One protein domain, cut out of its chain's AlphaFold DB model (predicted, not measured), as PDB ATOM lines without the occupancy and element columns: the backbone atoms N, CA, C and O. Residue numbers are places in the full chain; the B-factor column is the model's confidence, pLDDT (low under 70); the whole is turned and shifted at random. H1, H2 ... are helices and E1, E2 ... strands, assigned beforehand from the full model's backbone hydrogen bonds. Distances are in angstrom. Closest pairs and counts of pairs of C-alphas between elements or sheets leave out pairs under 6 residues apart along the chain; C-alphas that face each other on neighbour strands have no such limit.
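AT A GLANCE: This is residues 159 to 216, 284 to 299 and 337 to 388 of the 636 residues of an uncharacterized protein of Chromera velia CCMP2878 (UniProt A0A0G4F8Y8). A strongly twisted sheet of five strands curls like part of a barrel, with helix H2 packed on one face, over E3. The long strand E2 bends between the short strands E1, E5 and E4 and its partner E3, while H3 meets H2 at a corner near the last residues of both, and small H1 lies apart from H3 and the strands E1, E3, E4 and E5. The 126 printed residues run H1 H2 E1 E2 E3 E4 H3 E5, in the mixed class, with under half in named elements. The sheet order is E1, E5, E4, E2, E3, mixed. The whole is compact, radius of gyration of the C-alphas 16.0 A, spanning 44 by 37 by 29 A.

IN THESE COORDINATES: E2, residues 200 to 212, is 35.5 A long, from C-alpha 200 at (253.634, 239.602, 195.959), and bends by 52 degrees at residue 203. E3 is 284 to 290, 17.2 A; E4 344 to 347; E5 384 to 387, ending at (247.021, 234.221, 190.745); E1 189 to 192. H2, 172 to 184, is 16.2 A, H3, 366 to 377, 16.1 A, and H1 163 to 167.

HOW THE PARTS SIT: E2 is parallel to E4, N 347 to O 202 2.8 A, and antiparallel to E3, N 205 to O 288 2.9 A. E5 is antiparallel to E4, N 385 to O 346 2.9 A, and to E1, N 190 to O 386 2.8 A. H2 is on the sheet at a height of 4.8 A, its Cys 175 and Ala 285 of E3 having the closest C-alphas, 5.2 A. H2 with residues 179 to 184 alone touches H3, about perpendicular at 87 degrees, closest C-alphas Val 184 and Ala 376, 6.0 A. H1 touches no helix. Every O i to N i+4 pair is within hydrogen-bond range in H1 and H3, and 8 of 9 in H2.

THE WHOLE: The cuts span 18.4 A between C-alphas 216 and 284 and 14.6 A between 299 and 337. The link E4 to H3 is long. Residues 159, 212 to 216 and 291 to 293 have pLDDT under 70.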
ATOM      1  N   THR A 159     224.752 244.319 205.017       64.62
ATOM      2  CA  THR A 159     225.017 244.216 206.453       64.62
ATOM      3  C   THR A 159     226.056 243.116 206.664       64.62
ATOM      4  O   THR A 159     225.853 242.023 206.131       64.62
ATOM      5  N   PRO A 160     227.165 243.361 207.385       77.06
ATOM      6  CA  PRO A 160     228.102 242.300 207.748       77.06
ATOM      7  C   PRO A 160     227.394 241.147 208.471       77.06
ATOM      8  O   PRO A 160     226.475 241.390 209.253       77.06
ATOM      9  N   ALA A 161     227.814 239.913 208.197       78.50
ATOM     10  CA  ALA A 161     227.320 238.736 208.906       78.50
ATOM     11  C   ALA A 161     227.717 238.776 210.389       78.50
ATOM     12  O   ALA A 161     228.838 239.178 210.720       78.50
ATOM     13  N   LEU A 162     226.821 238.327 211.265       75.50
ATOM     14  CA  LEU A 162     227.141 238.107 212.675       75.50
ATOM     15  C   LEU A 162     227.829 236.745 212.869       75.50
ATOM     16  O   LEU A 162     227.538 235.812 212.117       75.50
ATOM     17  N   PRO A 163     228.713 236.585 213.874       75.94
ATOM     18  CA  PRO A 163     229.384 235.311 214.136       75.94
ATOM     19  C   PRO A 163     228.417 234.130 214.285       75.94
ATOM     20  O   PRO A 163     228.688 233.048 213.773       75.94
ATOM     21  N   GLU A 164     227.268 234.340 214.927       77.31
ATOM     22  CA  GLU A 164     226.268 233.297 215.167       77.31
ATOM     23  C   GLU A 164     225.611 232.815 213.864       77.31
ATOM     24  O   GLU A 164     225.336 231.629 213.712       77.31
ATOM     25  N   GLU A 165     225.398 233.719 212.905       82.69
ATOM     26  CA  GLU A 165     224.831 233.410 211.582       82.69
ATOM     27  C   GLU A 165     225.824 232.609 210.731       82.69
ATOM     28  O   GLU A 165     225.440 231.702 209.994       82.69
ATOM     29  N   VAL A 166     227.120 232.916 210.865       82.62
ATOM     30  CA  VAL A 166     228.194 232.163 210.206       82.62
ATOM     31  C   VAL A 166     228.290 230.753 210.785       82.62
ATOM     32  O   VAL A 166     228.329 229.794 210.024       82.62
ATOM     33  N   VAL A 167     228.265 230.609 212.115       81.75
ATOM     34  CA  VAL A 167     228.299 229.292 212.784       81.75
ATOM     35  C   VAL A 167     227.069 228.448 212.440       81.75
ATOM     36  O   VAL A 167     227.163 227.227 212.355       81.75
ATOM     37  N   LYS A 168     225.920 229.088 212.210       84.31
ATOM     38  CA  LYS A 168     224.682 228.429 211.786       84.31
ATOM     39  C   LYS A 168     224.710 227.931 210.330       84.31
ATOM     40  O   LYS A 168     223.809 227.190 209.946       84.31
ATOM     41  N   GLY A 169     225.715 228.313 209.540       84.44
ATOM     42  CA  GLY A 169     225.847 227.905 208.138       84.44
ATOM     43  C   GLY A 169     224.987 228.720 207.166       84.44
ATOM     44  O   GLY A 169     224.809 228.331 206.013       84.44
ATOM     45  N   ASP A 170     224.472 229.888 207.578       85.44
ATOM     46  CA  ASP A 170     223.558 230.704 206.753       85.44
ATOM     47  C   ASP A 170     224.216 231.222 205.448       85.44
ATOM     48  O   ASP A 170     223.537 231.717 204.544       85.44
ATOM     49  N   PHE A 171     225.543 231.095 205.326       89.06
ATOM     50  CA  PHE A 171     226.339 231.528 204.176       89.06
ATOM     51  C   PHE A 171     226.962 230.384 203.368       89.06
ATOM     52  O   PHE A 171     227.581 230.668 202.343       89.06
ATOM     53  N   ASP A 172     226.793 229.121 203.764       88.94
ATOM     54  CA  ASP A 172     227.541 227.991 203.188       88.94
ATOM     55  C   ASP A 172     227.290 227.827 201.689       88.94
ATOM     56  O   ASP A 172     228.228 227.681 200.905       88.94
ATOM     57  N   VAL A 173     226.027 227.953 201.272       89.69
ATOM     58  CA  VAL A 173     225.638 227.934 199.855       89.69
ATOM     59  C   VAL A 173     226.315 229.071 199.089       89.69
ATOM     60  O   VAL A 173     226.906 228.844 198.041       89.69
ATOM     61  N   ALA A 174     226.301 230.290 199.636       89.75
ATOM     62  CA  ALA A 174     226.907 231.444 198.979       89.75
ATOM     63  C   ALA A 174     228.438 231.321 198.888       89.75
ATOM     64  O   ALA A 174     229.025 231.713 197.881       89.75
ATOM     65  N   CYS A 175     229.089 230.782 199.926       91.81
ATOM     66  CA  CYS A 175     230.521 230.488 199.923       91.81
ATOM     67  C   CYS A 175     230.867 229.431 198.872       91.81
ATOM     68  O   CYS A 175     231.824 229.612 198.123       91.81
ATOM     69  N   ARG A 176     230.075 228.357 198.792       93.69
ATOM     70  CA  ARG A 176     230.249 227.293 197.803       93.69
ATOM     71  C   ARG A 176     230.084 227.813 196.380       93.69
ATOM     72  O   ARG A 176     230.946 227.540 195.553       93.69
ATOM     73  N   ASP A 177     229.039 228.586 196.105       91.75
ATOM     74  CA  ASP A 177     228.792 229.146 194.773       91.75
ATOM     75  C   ASP A 177     229.926 230.083 194.338       91.75
ATOM     76  O   ASP A 177     230.412 229.991 193.213       91.75
ATOM     77  N   GLU A 178     230.400 230.951 195.239       91.94
ATOM     78  CA  GLU A 178     231.558 231.813 194.977       91.94
ATOM     79  C   GLU A 178     232.828 230.981 194.728       91.94
ATOM     80  O   GLU A 178     233.576 231.259 193.791       91.94
ATOM     81  N   TRP A 179     233.076 229.943 195.530       94.12
ATOM     82  CA  TRP A 179     234.247 229.079 195.374       94.12
ATOM     83  C   TRP A 179     234.222 228.306 194.055       94.12
ATOM     84  O   TRP A 179     235.157 228.414 193.262       94.12
ATOM     85  N   LEU A 180     233.146 227.559 193.801       93.38
ATOM     86  CA  LEU A 180     233.018 226.689 192.640       93.38
ATOM     87  C   LEU A 180     232.840 227.496 191.360       93.38
ATOM     88  O   LEU A 180     233.653 227.358 190.457       93.38
ATOM     89  N   LYS A 181     231.834 228.373 191.265       90.00
ATOM     90  CA  LYS A 181     231.527 229.046 189.994       90.00
ATOM     91  C   LYS A 181     232.527 230.150 189.660       90.00
ATOM     92  O   LYS A 181     232.935 230.272 188.509       90.00
ATOM     93  N   ASN A 182     232.943 230.950 190.646       90.25
ATOM     94  CA  ASN A 182     233.742 232.149 190.377       90.25
ATOM     95  C   ASN A 182     235.247 231.939 190.538       90.25
ATOM     96  O   ASN A 182     236.003 232.404 189.692       90.25
ATOM     97  N   ILE A 183     235.706 231.274 191.600       93.00
ATOM     98  CA  ILE A 183     237.148 231.138 191.854       93.00
ATOM     99  C   ILE A 183     237.746 229.966 191.076       93.00
ATOM    100  O   ILE A 183     238.698 230.161 190.315       93.00
ATOM    101  N   VAL A 184     237.189 228.766 191.243       93.31
ATOM    102  CA  VAL A 184     237.680 227.552 190.575       93.31
ATOM    103  C   VAL A 184     237.199 227.504 189.129       93.31
ATOM    104  O   VAL A 184     238.018 227.368 188.227       93.31
ATOM    105  N   GLY A 185     235.901 227.700 188.892       90.44
ATOM    106  CA  GLY A 185     235.282 227.588 187.569       90.44
ATOM    107  C   GLY A 185     235.809 228.604 186.563       90.44
ATOM    108  O   GLY A 185     235.951 228.290 185.385       90.44
ATOM    109  N   LYS A 186     236.208 229.799 187.021       90.38
ATOM    110  CA  LYS A 186     236.881 230.784 186.159       90.38
ATOM    111  C   LYS A 186     238.403 230.647 186.159       90.38
ATOM    112  O   LYS A 186     239.057 231.454 185.507       90.38
ATOM    113  N   GLY A 187     238.988 229.664 186.844       92.38
ATOM    114  CA  GLY A 187     240.434 229.421 186.845       92.38
ATOM    115  C   GLY A 187     241.242 230.601 187.386       92.38
ATOM    116  O   GLY A 187     242.259 230.977 186.809       92.38
ATOM    117  N   VAL A 188     240.763 231.243 188.456       93.44
ATOM    118  CA  VAL A 188     241.435 232.416 189.044       93.44
ATOM    119  C   VAL A 188     242.742 232.019 189.736       93.44
ATOM    120  O   VAL A 188     243.711 232.784 189.742       93.44
ATOM    121  N   LEU A 189     242.764 230.818 190.314       94.62
ATOM    122  CA  LEU A 189     243.917 230.224 190.979       94.62
ATOM    123  C   LEU A 189     244.592 229.222 190.043       94.62
ATOM    124  O   LEU A 189     243.955 228.287 189.565       94.62
ATOM    125  N   GLY A 190     245.887 229.411 189.816       94.12
ATOM    126  CA  GLY A 190     246.715 228.530 189.006       94.12
ATOM    127  C   GLY A 190     247.389 227.427 189.821       94.12
ATOM    128  O   GLY A 190     246.878 226.932 190.836       94.12
ATOM    129  N   ARG A 191     248.581 227.042 189.359       95.00
ATOM    130  CA  ARG A 191     249.411 226.017 190.002       95.00
ATOM    131  C   ARG A 191     249.948 226.460 191.364       95.00
ATOM    132  O   ARG A 191     250.027 227.652 191.672       95.00
ATOM    133  N   VAL A 192     250.378 225.476 192.148       96.69
ATOM    134  CA  VAL A 192     251.182 225.701 193.355       96.69
ATOM    135  C   VAL A 192     252.549 226.267 192.951       96.69
ATOM    136  O   VAL A 192     253.132 225.851 191.943       96.69
ATOM    137  N   VAL A 193     253.024 227.250 193.712       96.25
ATOM    138  CA  VAL A 193     254.284 227.969 193.474       96.25
ATOM    139  C   VAL A 193     255.065 228.126 194.769       96.25
ATOM    140  O   VAL A 193     254.482 228.229 195.850       96.25
ATOM    141  N   ASP A 194     256.384 228.239 194.652       94.75
ATOM    142  CA  ASP A 194     257.231 228.640 195.766       94.75
ATOM    143  C   ASP A 194     257.212 230.156 195.981       94.75
ATOM    144  O   ASP A 194     257.087 230.959 195.052       94.75
ATOM    145  N   ARG A 195     257.445 230.590 197.229       93.19
ATOM    146  CA  ARG A 195     257.509 232.021 197.583       93.19
ATOM    147  C   ARG A 195     258.522 232.801 196.737       93.19
ATOM    148  O   ARG A 195     258.338 234.005 196.559       93.19
ATOM    149  N   LYS A 196     259.577 232.141 196.253       92.56
ATOM    150  CA  LYS A 196     260.653 232.736 195.443       92.56
ATOM    151  C   LYS A 196     260.221 233.056 194.009       92.56
ATOM    152  O   LYS A 196     260.818 233.933 193.398       92.56
ATOM    153  N   GLU A 197     259.195 232.383 193.492       91.31
ATOM    154  CA  GLU A 197     258.709 232.565 192.115       91.31
ATOM    155  C   GLU A 197     257.822 233.807 191.952       91.31
ATOM    156  O   GLU A 197     257.514 234.214 190.835       91.31
ATOM    157  N   VAL A 198     257.381 234.413 193.059       92.00
ATOM    158  CA  VAL A 198     256.367 235.472 193.048       92.00
ATOM    159  C   VAL A 198     256.841 236.735 193.751       92.00
ATOM    160  O   VAL A 198     257.572 236.711 194.741       92.00
ATOM    161  N   ASN A 199     256.386 237.883 193.265       92.06
ATOM    162  CA  ASN A 199     256.784 239.184 193.793       92.06
ATOM    163  C   ASN A 199     255.921 239.587 194.996       92.06
ATOM    164  O   ASN A 199     256.432 240.105 195.991       92.06
ATOM    165  N   SER A 200     254.626 239.282 194.930       90.25
ATOM    166  CA  SER A 200     253.634 239.602 195.959       90.25
ATOM    167  C   SER A 200     252.906 238.348 196.430       90.25
ATOM    168  O   SER A 200     252.645 237.437 195.648       90.25
ATOM    169  N   VAL A 201     252.535 238.325 197.712       89.81
ATOM    170  CA  VAL A 201     251.711 237.260 198.291       89.81
ATOM    171  C   VAL A 201     250.537 237.867 199.038       89.81
ATOM    172  O   VAL A 201     250.705 238.785 199.841       89.81
ATOM    173  N   MET A 202     249.356 237.329 198.774       89.06
ATOM    174  CA  MET A 202     248.088 237.751 199.337       89.06
ATOM    175  C   MET A 202     247.535 236.666 200.251       89.06
ATOM    176  O   MET A 202     247.459 235.504 199.868       89.06
ATOM    177  N   ARG A 203     247.120 237.037 201.463       88.12
ATOM    178  CA  ARG A 203     246.336 236.136 202.313       88.12
ATOM    179  C   ARG A 203     244.873 236.252 201.928       88.12
ATOM    180  O   ARG A 203     244.339 237.359 201.873       88.12
ATOM    181  N   MET A 204     244.241 235.121 201.674       88.56
ATOM    182  CA  MET A 204     242.847 235.081 201.268       88.56
ATOM    183  C   MET A 204     241.906 235.029 202.470       88.56
ATOM    184  O   MET A 204     242.297 234.667 203.580       88.56
ATOM    185  N   GLY A 205     240.653 235.416 202.254       87.69
ATOM    186  CA  GLY A 205     239.604 235.322 203.257       87.69
ATOM    187  C   GLY A 205     238.208 235.520 202.679       87.69
ATOM    188  O   GLY A 205     238.033 235.789 201.490       87.69
ATOM    189  N   TRP A 206     237.221 235.408 203.563       86.50
ATOM    190  CA  TRP A 206     235.801 235.480 203.238       86.50
ATOM    191  C   TRP A 206     235.174 236.762 203.766       86.50
ATOM    192  O   TRP A 206     235.357 237.133 204.927       86.50
ATOM    193  N   ARG A 207     234.445 237.473 202.902       86.06
ATOM    194  CA  ARG A 207     233.576 238.584 203.299       86.06
ATOM    195  C   ARG A 207     232.141 238.112 203.154       86.06
ATOM    196  O   ARG A 207     231.693 237.871 202.036       86.06
ATOM    197  N   LEU A 208     231.442 238.032 204.280       85.56
ATOM    198  CA  LEU A 208     230.068 237.554 204.369       85.56
ATOM    199  C   LEU A 208     229.149 238.728 204.695       85.56
ATOM    200  O   LEU A 208     229.393 239.480 205.640       85.56
ATOM    201  N   THR A 209     228.137 238.931 203.858       83.25
ATOM    202  CA  THR A 209     227.214 240.065 203.967       83.25
ATOM    203  C   THR A 209     225.802 239.672 203.567       83.25
ATOM    204  O   THR A 209     225.612 238.928 202.607       83.25
ATOM    205  N   TRP A 210     224.804 240.233 204.237       78.25
ATOM    206  CA  TRP A 210     223.408 240.159 203.825       78.25
ATOM    207  C   TRP A 210     223.100 241.248 202.810       78.25
ATOM    208  O   TRP A 210     223.198 242.425 203.149       78.25
ATOM    209  N   LYS A 211     222.701 240.875 201.591       78.06
ATOM    210  CA  LYS A 211     222.207 241.814 200.574       78.06
ATOM    211  C   LYS A 211     220.683 241.888 200.655       78.06
ATOM    212  O   LYS A 211     220.026 240.851 200.618       78.06
ATOM    213  N   GLU A 212     220.103 243.081 200.738       68.19
ATOM    214  CA  GLU A 212     218.646 243.230 200.590       68.19
ATOM    215  C   GLU A 212     218.184 242.795 199.191       68.19
ATOM    216  O   GLU A 212     218.838 243.090 198.185       68.19
ATOM    217  N   LYS A 213     217.076 242.050 199.143       63.34
ATOM    218  CA  LYS A 213     216.455 241.594 197.897       63.34
ATOM    219  C   LYS A 213     215.790 242.785 197.204       63.34
ATOM    220  O   LYS A 213     215.148 243.616 197.846       63.34
ATOM    221  N   GLU A 214     215.944 242.873 195.886       57.59
ATOM    222  CA  GLU A 214     215.208 243.854 195.085       57.59
ATOM    223  C   GLU A 214     213.715 243.498 195.108       57.59
ATOM    224  O   GLU A 214     213.358 242.322 195.043       57.59
ATOM    225  N   ALA A 215     212.837 244.501 195.220       47.31
ATOM    226  CA  ALA A 215     211.401 244.287 195.444       47.31
ATOM    227  C   ALA A 215     210.753 243.365 194.391       47.31
ATOM    228  O   ALA A 215     209.935 242.521 194.740       47.31
ATOM    229  N   GLN A 216     211.192 243.463 193.134       46.69
ATOM    230  CA  GLN A 216     210.712 242.630 192.025       46.69
ATOM    231  C   GLN A 216     211.141 241.160 192.159       46.69
ATOM    232  O   GLN A 216     210.370 240.254 191.858       46.69
ATOM    233  N   LYS A 284     225.362 236.734 200.854       87.06
ATOM    234  CA  LYS A 284     226.363 237.006 199.828       87.06
ATOM    235  C   LYS A 284     227.750 236.800 200.413       87.06
ATOM    236  O   LYS A 284     228.142 237.511 201.342       87.06
ATOM    237  N   ALA A 285     228.487 235.870 199.824       88.06
ATOM    238  CA  ALA A 285     229.889 235.635 200.119       88.06
ATOM    239  C   ALA A 285     230.768 236.255 199.028       88.06
ATOM    240  O   ALA A 285     230.367 236.363 197.870       88.06
ATOM    241  N   ARG A 286     231.963 236.700 199.413       87.94
ATOM    242  CA  ARG A 286     233.029 237.101 198.492       87.94
ATOM    243  C   ARG A 286     234.352 236.542 198.972       87.94
ATOM    244  O   ARG A 286     234.719 236.778 200.128       87.94
ATOM    245  N   TYR A 287     235.075 235.888 198.075       86.62
ATOM    246  CA  TYR A 287     236.443 235.445 198.313       86.62
ATOM    247  C   TYR A 287     237.412 236.570 197.932       86.62
ATOM    248  O   TYR A 287     237.336 237.117 196.831       86.62
ATOM    249  N   PHE A 288     238.273 237.010 198.855       83.56
ATOM    250  CA  PHE A 288     239.021 238.257 198.665       83.56
ATOM    251  C   PHE A 288     240.388 238.299 199.362       83.56
ATOM    252  O   PHE A 288     240.655 237.557 200.303       83.56
ATOM    253  N   GLY A 289     241.235 239.238 198.923       79.81
ATOM    254  CA  GLY A 289     242.526 239.544 199.542       79.81
ATOM    255  C   GLY A 289     242.449 240.321 200.856       79.81
ATOM    256  O   GLY A 289     242.081 241.503 200.875       79.81
ATOM    257  N   LYS A 290     242.830 239.704 201.975       76.50
ATOM    258  CA  LYS A 290     242.829 240.335 203.301       76.50
ATOM    259  C   LYS A 290     244.078 241.193 203.505       76.50
ATOM    260  O   LYS A 290     245.190 240.678 203.518       76.50
ATOM    261  N   GLY A 291     243.877 242.500 203.714       64.69
ATOM    262  CA  GLY A 291     244.953 243.442 204.064       64.69
ATOM    263  C   GLY A 291     246.075 243.523 203.027       64.69
ATOM    264  O   GLY A 291     247.206 243.852 203.368       64.69
ATOM    265  N   PHE A 292     245.782 243.159 201.779       69.50
ATOM    266  CA  PHE A 292     246.789 243.061 200.738       69.50
ATOM    267  C   PHE A 292     247.174 244.446 200.225       69.50
ATOM    268  O   PHE A 292     246.335 245.187 199.717       69.50
ATOM    269  N   MET A 293     248.460 244.762 200.338       65.12
ATOM    270  CA  MET A 293     249.092 245.838 199.585       65.12
ATOM    271  C   MET A 293     249.908 245.192 198.476       65.12
ATOM    272  O   MET A 293     250.770 244.353 198.757       65.12
ATOM    273  N   ASP A 294     249.621 245.554 197.229       71.12
ATOM    274  CA  ASP A 294     250.383 245.021 196.110       71.12
ATOM    275  C   ASP A 294     251.778 245.644 196.103       71.12
ATOM    276  O   ASP A 294     251.936 246.844 195.909       71.12
ATOM    277  N   LYS A 295     252.796 244.818 196.353       79.25
ATOM    278  CA  LYS A 295     254.203 245.235 196.343       79.25
ATOM    279  C   LYS A 295     254.811 245.201 194.943       79.25
ATOM    280  O   LYS A 295     255.986 245.523 194.771       79.25
ATOM    281  N   ARG A 296     254.056 244.758 193.936       83.88
ATOM    282  CA  ARG A 296     254.516 244.775 192.553       83.88
ATOM    283  C   ARG A 296     254.520 246.210 192.046       83.88
ATOM    284  O   ARG A 296     253.590 246.964 192.299       83.88
ATOM    285  N   ALA A 297     255.533 246.553 191.257       81.62
ATOM    286  CA  ALA A 297     255.500 247.769 190.449       81.62
ATOM    287  C   ALA A 297     254.632 247.502 189.212       81.62
ATOM    288  O   ALA A 297     255.153 247.246 188.130       81.62
ATOM    289  N   VAL A 298     253.321 247.431 189.423       80.69
ATOM    290  CA  VAL A 298     252.307 247.269 188.378       80.69
ATOM    291  C   VAL A 298     251.391 248.471 188.415       80.69
ATOM    292  O   VAL A 298     251.131 249.037 189.475       80.69
ATOM    293  N   ASP A 299     250.895 248.852 187.250       74.62
ATOM    294  CA  ASP A 299     249.931 249.929 187.155       74.62
ATOM    295  C   ASP A 299     248.588 249.487 187.759       74.62
ATOM    296  O   ASP A 299     247.947 248.537 187.296       74.62
ATOM    297  N   LEU A 337     242.932 237.899 182.450       89.00
ATOM    298  CA  LEU A 337     244.206 237.256 182.775       89.00
ATOM    299  C   LEU A 337     245.234 238.276 183.285       89.00
ATOM    300  O   LEU A 337     245.453 239.318 182.665       89.00
ATOM    301  N   ASP A 338     245.924 237.947 184.374       89.62
ATOM    302  CA  ASP A 338     247.066 238.708 184.862       89.62
ATOM    303  C   ASP A 338     248.295 238.422 183.983       89.62
ATOM    304  O   ASP A 338     249.041 237.464 184.189       89.62
ATOM    305  N   ARG A 339     248.490 239.266 182.966       87.00
ATOM    306  CA  ARG A 339     249.649 239.233 182.058       87.00
ATOM    307  C   ARG A 339     250.842 240.053 182.567       87.00
ATOM    308  O   ARG A 339     251.792 240.254 181.816       87.00
ATOM    309  N   ASN A 340     250.813 240.559 183.803       86.25
ATOM    310  CA  ASN A 340     251.946 241.316 184.330       86.25
ATOM    311  C   ASN A 340     253.171 240.404 184.499       86.25
ATOM    312  O   ASN A 340     253.055 239.279 184.986       86.25
ATOM    313  N   GLU A 341     254.356 240.922 184.165       87.12
ATOM    314  CA  GLU A 341     255.625 240.207 184.370       87.12
ATOM    315  C   GLU A 341     255.826 239.844 185.843       87.12
ATOM    316  O   GLU A 341     256.205 238.726 186.189       87.12
ATOM    317  N   LYS A 342     255.524 240.797 186.733       89.75
ATOM    318  CA  LYS A 342     255.555 240.570 188.174       89.75
ATOM    319  C   LYS A 342     254.311 239.796 188.593       89.75
ATOM    320  O   LYS A 342     253.187 240.302 188.528       89.75
ATOM    321  N   ARG A 343     254.516 238.583 189.095       90.44
ATOM    322  CA  ARG A 343     253.435 237.673 189.482       90.44
ATOM    323  C   ARG A 343     253.060 237.821 190.953       90.44
ATOM    324  O   ARG A 343     253.901 238.132 191.804       90.44
ATOM    325  N   ALA A 344     251.787 237.591 191.257       91.62
ATOM    326  CA  ALA A 344     251.276 237.499 192.620       91.62
ATOM    327  C   ALA A 344     250.744 236.092 192.905       91.62
ATOM    328  O   ALA A 344     250.246 235.416 192.009       91.62
ATOM    329  N   ALA A 345     250.832 235.668 194.161       93.75
ATOM    330  CA  ALA A 345     250.228 234.433 194.644       93.75
ATOM    331  C   ALA A 345     249.244 234.692 195.785       93.75
ATOM    332  O   ALA A 345     249.319 235.706 196.482       93.75
ATOM    333  N   ALA A 346     248.350 233.737 195.991       93.44
ATOM    334  CA  ALA A 346     247.385 233.683 197.069       93.44
ATOM    335  C   ALA A 346     247.718 232.519 198.012       93.44
ATOM    336  O   ALA A 346     247.976 231.405 197.558       93.44
ATOM    337  N   ILE A 347     247.690 232.774 199.320       93.81
ATOM    338  CA  ILE A 347     247.679 231.733 200.351       93.81
ATOM    339  C   ILE A 347     246.224 231.348 200.589       93.81
ATOM    340  O   ILE A 347     245.428 232.200 201.007       93.81
ATOM    341  N   ILE A 348     245.891 230.088 200.318       94.19
ATOM    342  CA  ILE A 348     244.553 229.525 200.520       94.19
ATOM    343  C   ILE A 348     244.223 229.521 202.023       94.19
ATOM    344  O   ILE A 348     245.083 229.141 202.819       94.19
ATOM    345  N   PRO A 349     243.023 229.970 202.441       90.56
ATOM    346  CA  PRO A 349     242.675 230.029 203.854       90.56
ATOM    347  C   PRO A 349     242.485 228.625 204.435       90.56
ATOM    348  O   PRO A 349     242.244 227.668 203.703       90.56
ATOM    349  N   ASP A 350     242.525 228.537 205.764       88.31
ATOM    350  CA  ASP A 350     242.388 227.270 206.496       88.31
ATOM    351  C   ASP A 350     241.015 226.606 206.294       88.31
ATOM    352  O   ASP A 350     240.889 225.387 206.383       88.31
ATOM    353  N   TRP A 351     239.986 227.406 206.000       90.75
ATOM    354  CA  TRP A 351     238.618 226.943 205.781       90.75
ATOM    355  C   TRP A 351     238.168 227.165 204.331       90.75
ATOM    356  O   TRP A 351     238.214 228.289 203.813       90.75
ATOM    357  N   LEU A 352     237.678 226.089 203.713       91.38
ATOM    358  CA  LEU A 352     237.053 226.050 202.391       91.38
ATOM    359  C   LEU A 352     235.648 225.431 202.508       91.38
ATOM    360  O   LEU A 352     235.434 224.604 203.396       91.38
ATOM    361  N   PRO A 353     234.696 225.815 201.638       91.88
ATOM    362  CA  PRO A 353     233.338 225.284 201.684       91.88
ATOM    363  C   PRO A 353     233.291 223.803 201.293       91.88
ATOM    364  O   PRO A 353     234.066 223.342 200.453       91.88
ATOM    365  N   GLU A 354     232.331 223.075 201.864       91.00
ATOM    366  CA  GLU A 354     232.052 221.688 201.497       91.00
ATOM    367  C   GLU A 354     231.449 221.600 200.086       91.00
ATOM    368  O   GLU A 354     230.585 222.399 199.703       91.00
ATOM    369  N   ILE A 355     231.920 220.623 199.306       93.31
ATOM    370  CA  ILE A 355     231.533 220.430 197.907       93.31
ATOM    371  C   ILE A 355     230.693 219.148 197.795       93.31
ATOM    372  O   ILE A 355     231.244 218.059 197.982       93.31
ATOM    373  N   PRO A 356     229.395 219.257 197.459       91.69
ATOM    374  CA  PRO A 356     228.494 218.118 197.312       91.69
ATOM    375  C   PRO A 356     228.990 217.097 196.286       91.69
ATOM    376  O   PRO A 356     229.628 217.454 195.293       91.69
ATOM    377  N   ASP A 357     228.670 215.823 196.497       90.81
ATOM    378  CA  ASP A 357     228.934 214.770 195.509       90.81
ATOM    379  C   ASP A 357     228.021 214.894 194.285       90.81
ATOM    380  O   ASP A 357     228.472 214.710 193.155       90.81
ATOM    381  N   THR A 358     226.759 215.258 194.508       90.69
ATOM    382  CA  THR A 358     225.757 215.437 193.454       90.69
ATOM    383  C   THR A 358     225.764 216.869 192.935       90.69
ATOM    384  O   THR A 358     225.901 217.819 193.709       90.69
ATOM    385  N   ASN A 359     225.573 217.023 191.628       91.50
ATOM    386  CA  ASN A 359     225.395 218.319 190.996       91.50
ATOM    387  C   ASN A 359     224.115 219.003 191.509       91.50
ATOM    388  O   ASN A 359     223.039 218.410 191.508       91.50
ATOM    389  N   LEU A 360     224.251 220.245 191.976       88.12
ATOM    390  CA  LEU A 360     223.145 221.072 192.479       88.12
ATOM    391  C   LEU A 360     222.794 222.223 191.523       88.12
ATOM    392  O   LEU A 360     222.047 223.124 191.904       88.12
ATOM    393  N   TYR A 361     223.394 222.254 190.334       86.81
ATOM    394  CA  TYR A 361     223.331 223.378 189.412       86.81
ATOM    395  C   TYR A 361     222.655 222.968 188.109       86.81
ATOM    396  O   TYR A 361     223.187 222.155 187.363       86.81
ATOM    397  N   ASP A 362     221.516 223.586 187.802       86.50
ATOM    398  CA  ASP A 362     220.794 223.331 186.547       86.50
ATOM    399  C   ASP A 362     221.550 223.868 185.316       86.50
ATOM    400  O   ASP A 362     221.333 223.419 184.193       86.50
ATOM    401  N   ASP A 363     222.429 224.854 185.523       84.62
ATOM    402  CA  ASP A 363     223.222 225.523 184.488       84.62
ATOM    403  C   ASP A 363     224.553 224.823 184.170       84.62
ATOM    404  O   ASP A 363     225.265 225.255 183.266       84.62
ATOM    405  N   ILE A 364     224.900 223.757 184.896       87.62
ATOM    406  CA  ILE A 364     226.141 222.996 184.718       87.62
ATOM    407  C   ILE A 364     225.747 221.537 184.507       87.62
ATOM    408  O   ILE A 364     224.995 220.988 185.305       87.62
ATOM    409  N   ASN A 365     226.231 220.891 183.448       92.81
ATOM    410  CA  ASN A 365     225.980 219.459 183.269       92.81
ATOM    411  C   ASN A 365     226.832 218.621 184.248       92.81
ATOM    412  O   ASN A 365     227.801 219.107 184.834       92.81
ATOM    413  N   ASP A 366     226.479 217.349 184.433       93.25
ATOM    414  CA  ASP A 366     227.136 216.493 185.433       93.25
ATOM    415  C   ASP A 366     228.621 216.224 185.138       93.25
ATOM    416  O   ASP A 366     229.413 216.071 186.071       93.25
ATOM    417  N   GLU A 367     229.016 216.194 183.862       93.81
ATOM    418  CA  GLU A 367     230.412 215.995 183.453       93.81
ATOM    419  C   GLU A 367     231.273 217.205 183.841       93.81
ATOM    420  O   GLU A 367     232.290 217.053 184.529       93.81
ATOM    421  N   ASP A 368     230.811 218.409 183.496       92.81
ATOM    422  CA  ASP A 368     231.449 219.679 183.846       92.81
ATOM    423  C   ASP A 368     231.485 219.870 185.369       92.81
ATOM    424  O   ASP A 368     232.499 220.296 185.928       92.81
ATOM    425  N   TYR A 369     230.411 219.499 186.076       94.38
ATOM    426  CA  TYR A 369     230.384 219.538 187.537       94.38
ATOM    427  C   TYR A 369     231.417 218.584 188.149       94.38
ATOM    428  O   TYR A 369     232.117 218.955 189.095       94.38
ATOM    429  N   ALA A 370     231.566 217.371 187.611       94.12
ATOM    430  CA  ALA A 370     232.545 216.405 188.098       94.12
ATOM    431  C   ALA A 370     233.993 216.876 187.876       94.12
ATOM    432  O   ALA A 370     234.867 216.626 188.716       94.12
ATOM    433  N   GLU A 371     234.280 217.559 186.765       94.31
ATOM    434  CA  GLU A 371     235.573 218.213 186.546       94.31
ATOM    435  C   GLU A 371     235.792 219.375 187.519       94.31
ATOM    436  O   GLU A 371     236.815 219.418 188.209       94.31
ATOM    437  N   LEU A 372     234.802 220.258 187.653       93.94
ATOM    438  CA  LEU A 372     234.851 221.402 188.557       93.94
ATOM    439  C   LEU A 372     235.082 220.971 190.009       93.94
ATOM    440  O   LEU A 372     235.929 221.527 190.714       93.94
ATOM    441  N   ARG A 373     234.370 219.929 190.444       95.25
ATOM    442  CA  ARG A 373     234.513 219.313 191.762       95.25
ATOM    443  C   ARG A 373     235.917 218.755 191.969       95.25
ATOM    444  O   ARG A 373     236.522 219.016 193.010       95.25
ATOM    445  N   ARG A 374     236.462 218.020 190.992       95.25
ATOM    446  CA  ARG A 374     237.841 217.502 191.059       95.25
ATOM    447  C   ARG A 374     238.857 218.636 191.186       95.25
ATOM    448  O   ARG A 374     239.736 218.557 192.042       95.25
ATOM    449  N   ALA A 375     238.720 219.691 190.386       94.88
ATOM    450  CA  ALA A 375     239.607 220.851 190.435       94.88
ATOM    451  C   ALA A 375     239.541 221.569 191.792       94.88
ATOM    452  O   ALA A 375     240.575 221.914 192.364       94.88
ATOM    453  N   ALA A 376     238.338 221.745 192.338       94.81
ATOM    454  CA  ALA A 376     238.132 222.415 193.614       94.81
ATOM    455  C   ALA A 376     238.684 221.610 194.804       94.81
ATOM    456  O   ALA A 376     239.322 222.190 195.681       94.81
ATOM    457  N   LEU A 377     238.504 220.284 194.812       94.50
ATOM    458  CA  LEU A 377     239.047 219.389 195.845       94.50
ATOM    459  C   LEU A 377     240.570 219.215 195.762       94.50
ATOM    460  O   LEU A 377     241.209 218.858 196.751       94.50
ATOM    461  N   ALA A 378     241.169 219.470 194.597       94.88
ATOM    462  CA  ALA A 378     242.619 219.446 194.432       94.88
ATOM    463  C   ALA A 378     243.321 220.644 195.100       94.88
ATOM    464  O   ALA A 378     244.543 220.619 195.250       94.88
ATOM    465  N   ILE A 379     242.583 221.694 195.478       95.06
ATOM    466  CA  ILE A 379     243.118 222.867 196.174       95.06
ATOM    467  C   ILE A 379     243.077 222.615 197.678       95.06
ATOM    468  O   ILE A 379     242.007 222.399 198.246       95.06
ATOM    469  N   LYS A 380     244.237 222.685 198.336       93.88
ATOM    470  CA  LYS A 380     244.332 222.445 199.780       93.88
ATOM    471  C   LYS A 380     244.484 223.748 200.570       93.88
ATOM    472  O   LYS A 380     245.162 224.671 200.108       93.88
ATOM    473  N   PRO A 381     243.903 223.823 201.780       93.81
ATOM    474  CA  PRO A 381     244.178 224.900 202.722       93.81
ATOM    475  C   PRO A 381     245.681 225.106 202.957       93.81
ATOM    476  O   PRO A 381     246.448 224.146 203.010       93.81
ATOM    477  N   GLY A 382     246.106 226.365 203.077       92.81
ATOM    478  CA  GLY A 382     247.505 226.737 203.298       92.81
ATOM    479  C   GLY A 382     248.407 226.702 202.058       92.81
ATOM    480  O   GLY A 382     249.529 227.205 202.128       92.81
ATOM    481  N   GLU A 383     247.948 226.173 200.916       95.50
ATOM    482  CA  GLU A 383     248.734 226.195 199.677       95.50
ATOM    483  C   GLU A 383     249.026 227.628 199.215       95.50
ATOM    484  O   GLU A 383     248.187 228.527 199.318       95.50
ATOM    485  N   LEU A 384     250.220 227.831 198.656       96.19
ATOM    486  CA  LEU A 384     250.575 229.050 197.941       96.19
ATOM    487  C   LEU A 384     250.349 228.821 196.445       96.19
ATOM    488  O   LEU A 384     251.078 228.061 195.810       96.19
ATOM    489  N   ARG A 385     249.330 229.469 195.877       96.00
ATOM    490  CA  ARG A 385     248.958 229.305 194.465       96.00
ATOM    491  C   ARG A 385     249.108 230.587 193.678       96.00
ATOM    492  O   ARG A 385     248.805 231.668 194.177       96.00
ATOM    493  N   LEU A 386     249.555 230.457 192.435       95.38
ATOM    494  CA  LEU A 386     249.662 231.571 191.504       95.38
ATOM    495  C   LEU A 386     248.282 232.187 191.255       95.38
ATOM    496  O   LEU A 386     247.295 231.472 191.102       95.38
ATOM    497  N   ILE A 387     248.213 233.513 191.205       93.25
ATOM    498  CA  ILE A 387     247.021 234.221 190.745       93.25
ATOM    499  C   ILE A 387     247.145 234.359 189.230       93.25
ATOM    500  O   ILE A 387     248.120 234.930 188.731       93.25
ATOM    501  N   GLU A 388     246.185 233.790 188.506       93.81
ATOM    502  CA  GLU A 388     246.157 233.817 187.039       93.81
ATOM    503  C   GLU A 388     245.260 234.923 186.500       93.81
ATOM    504  O   GLU A 388     245.478 235.404 185.393       93.81
TER     505      GLU A 388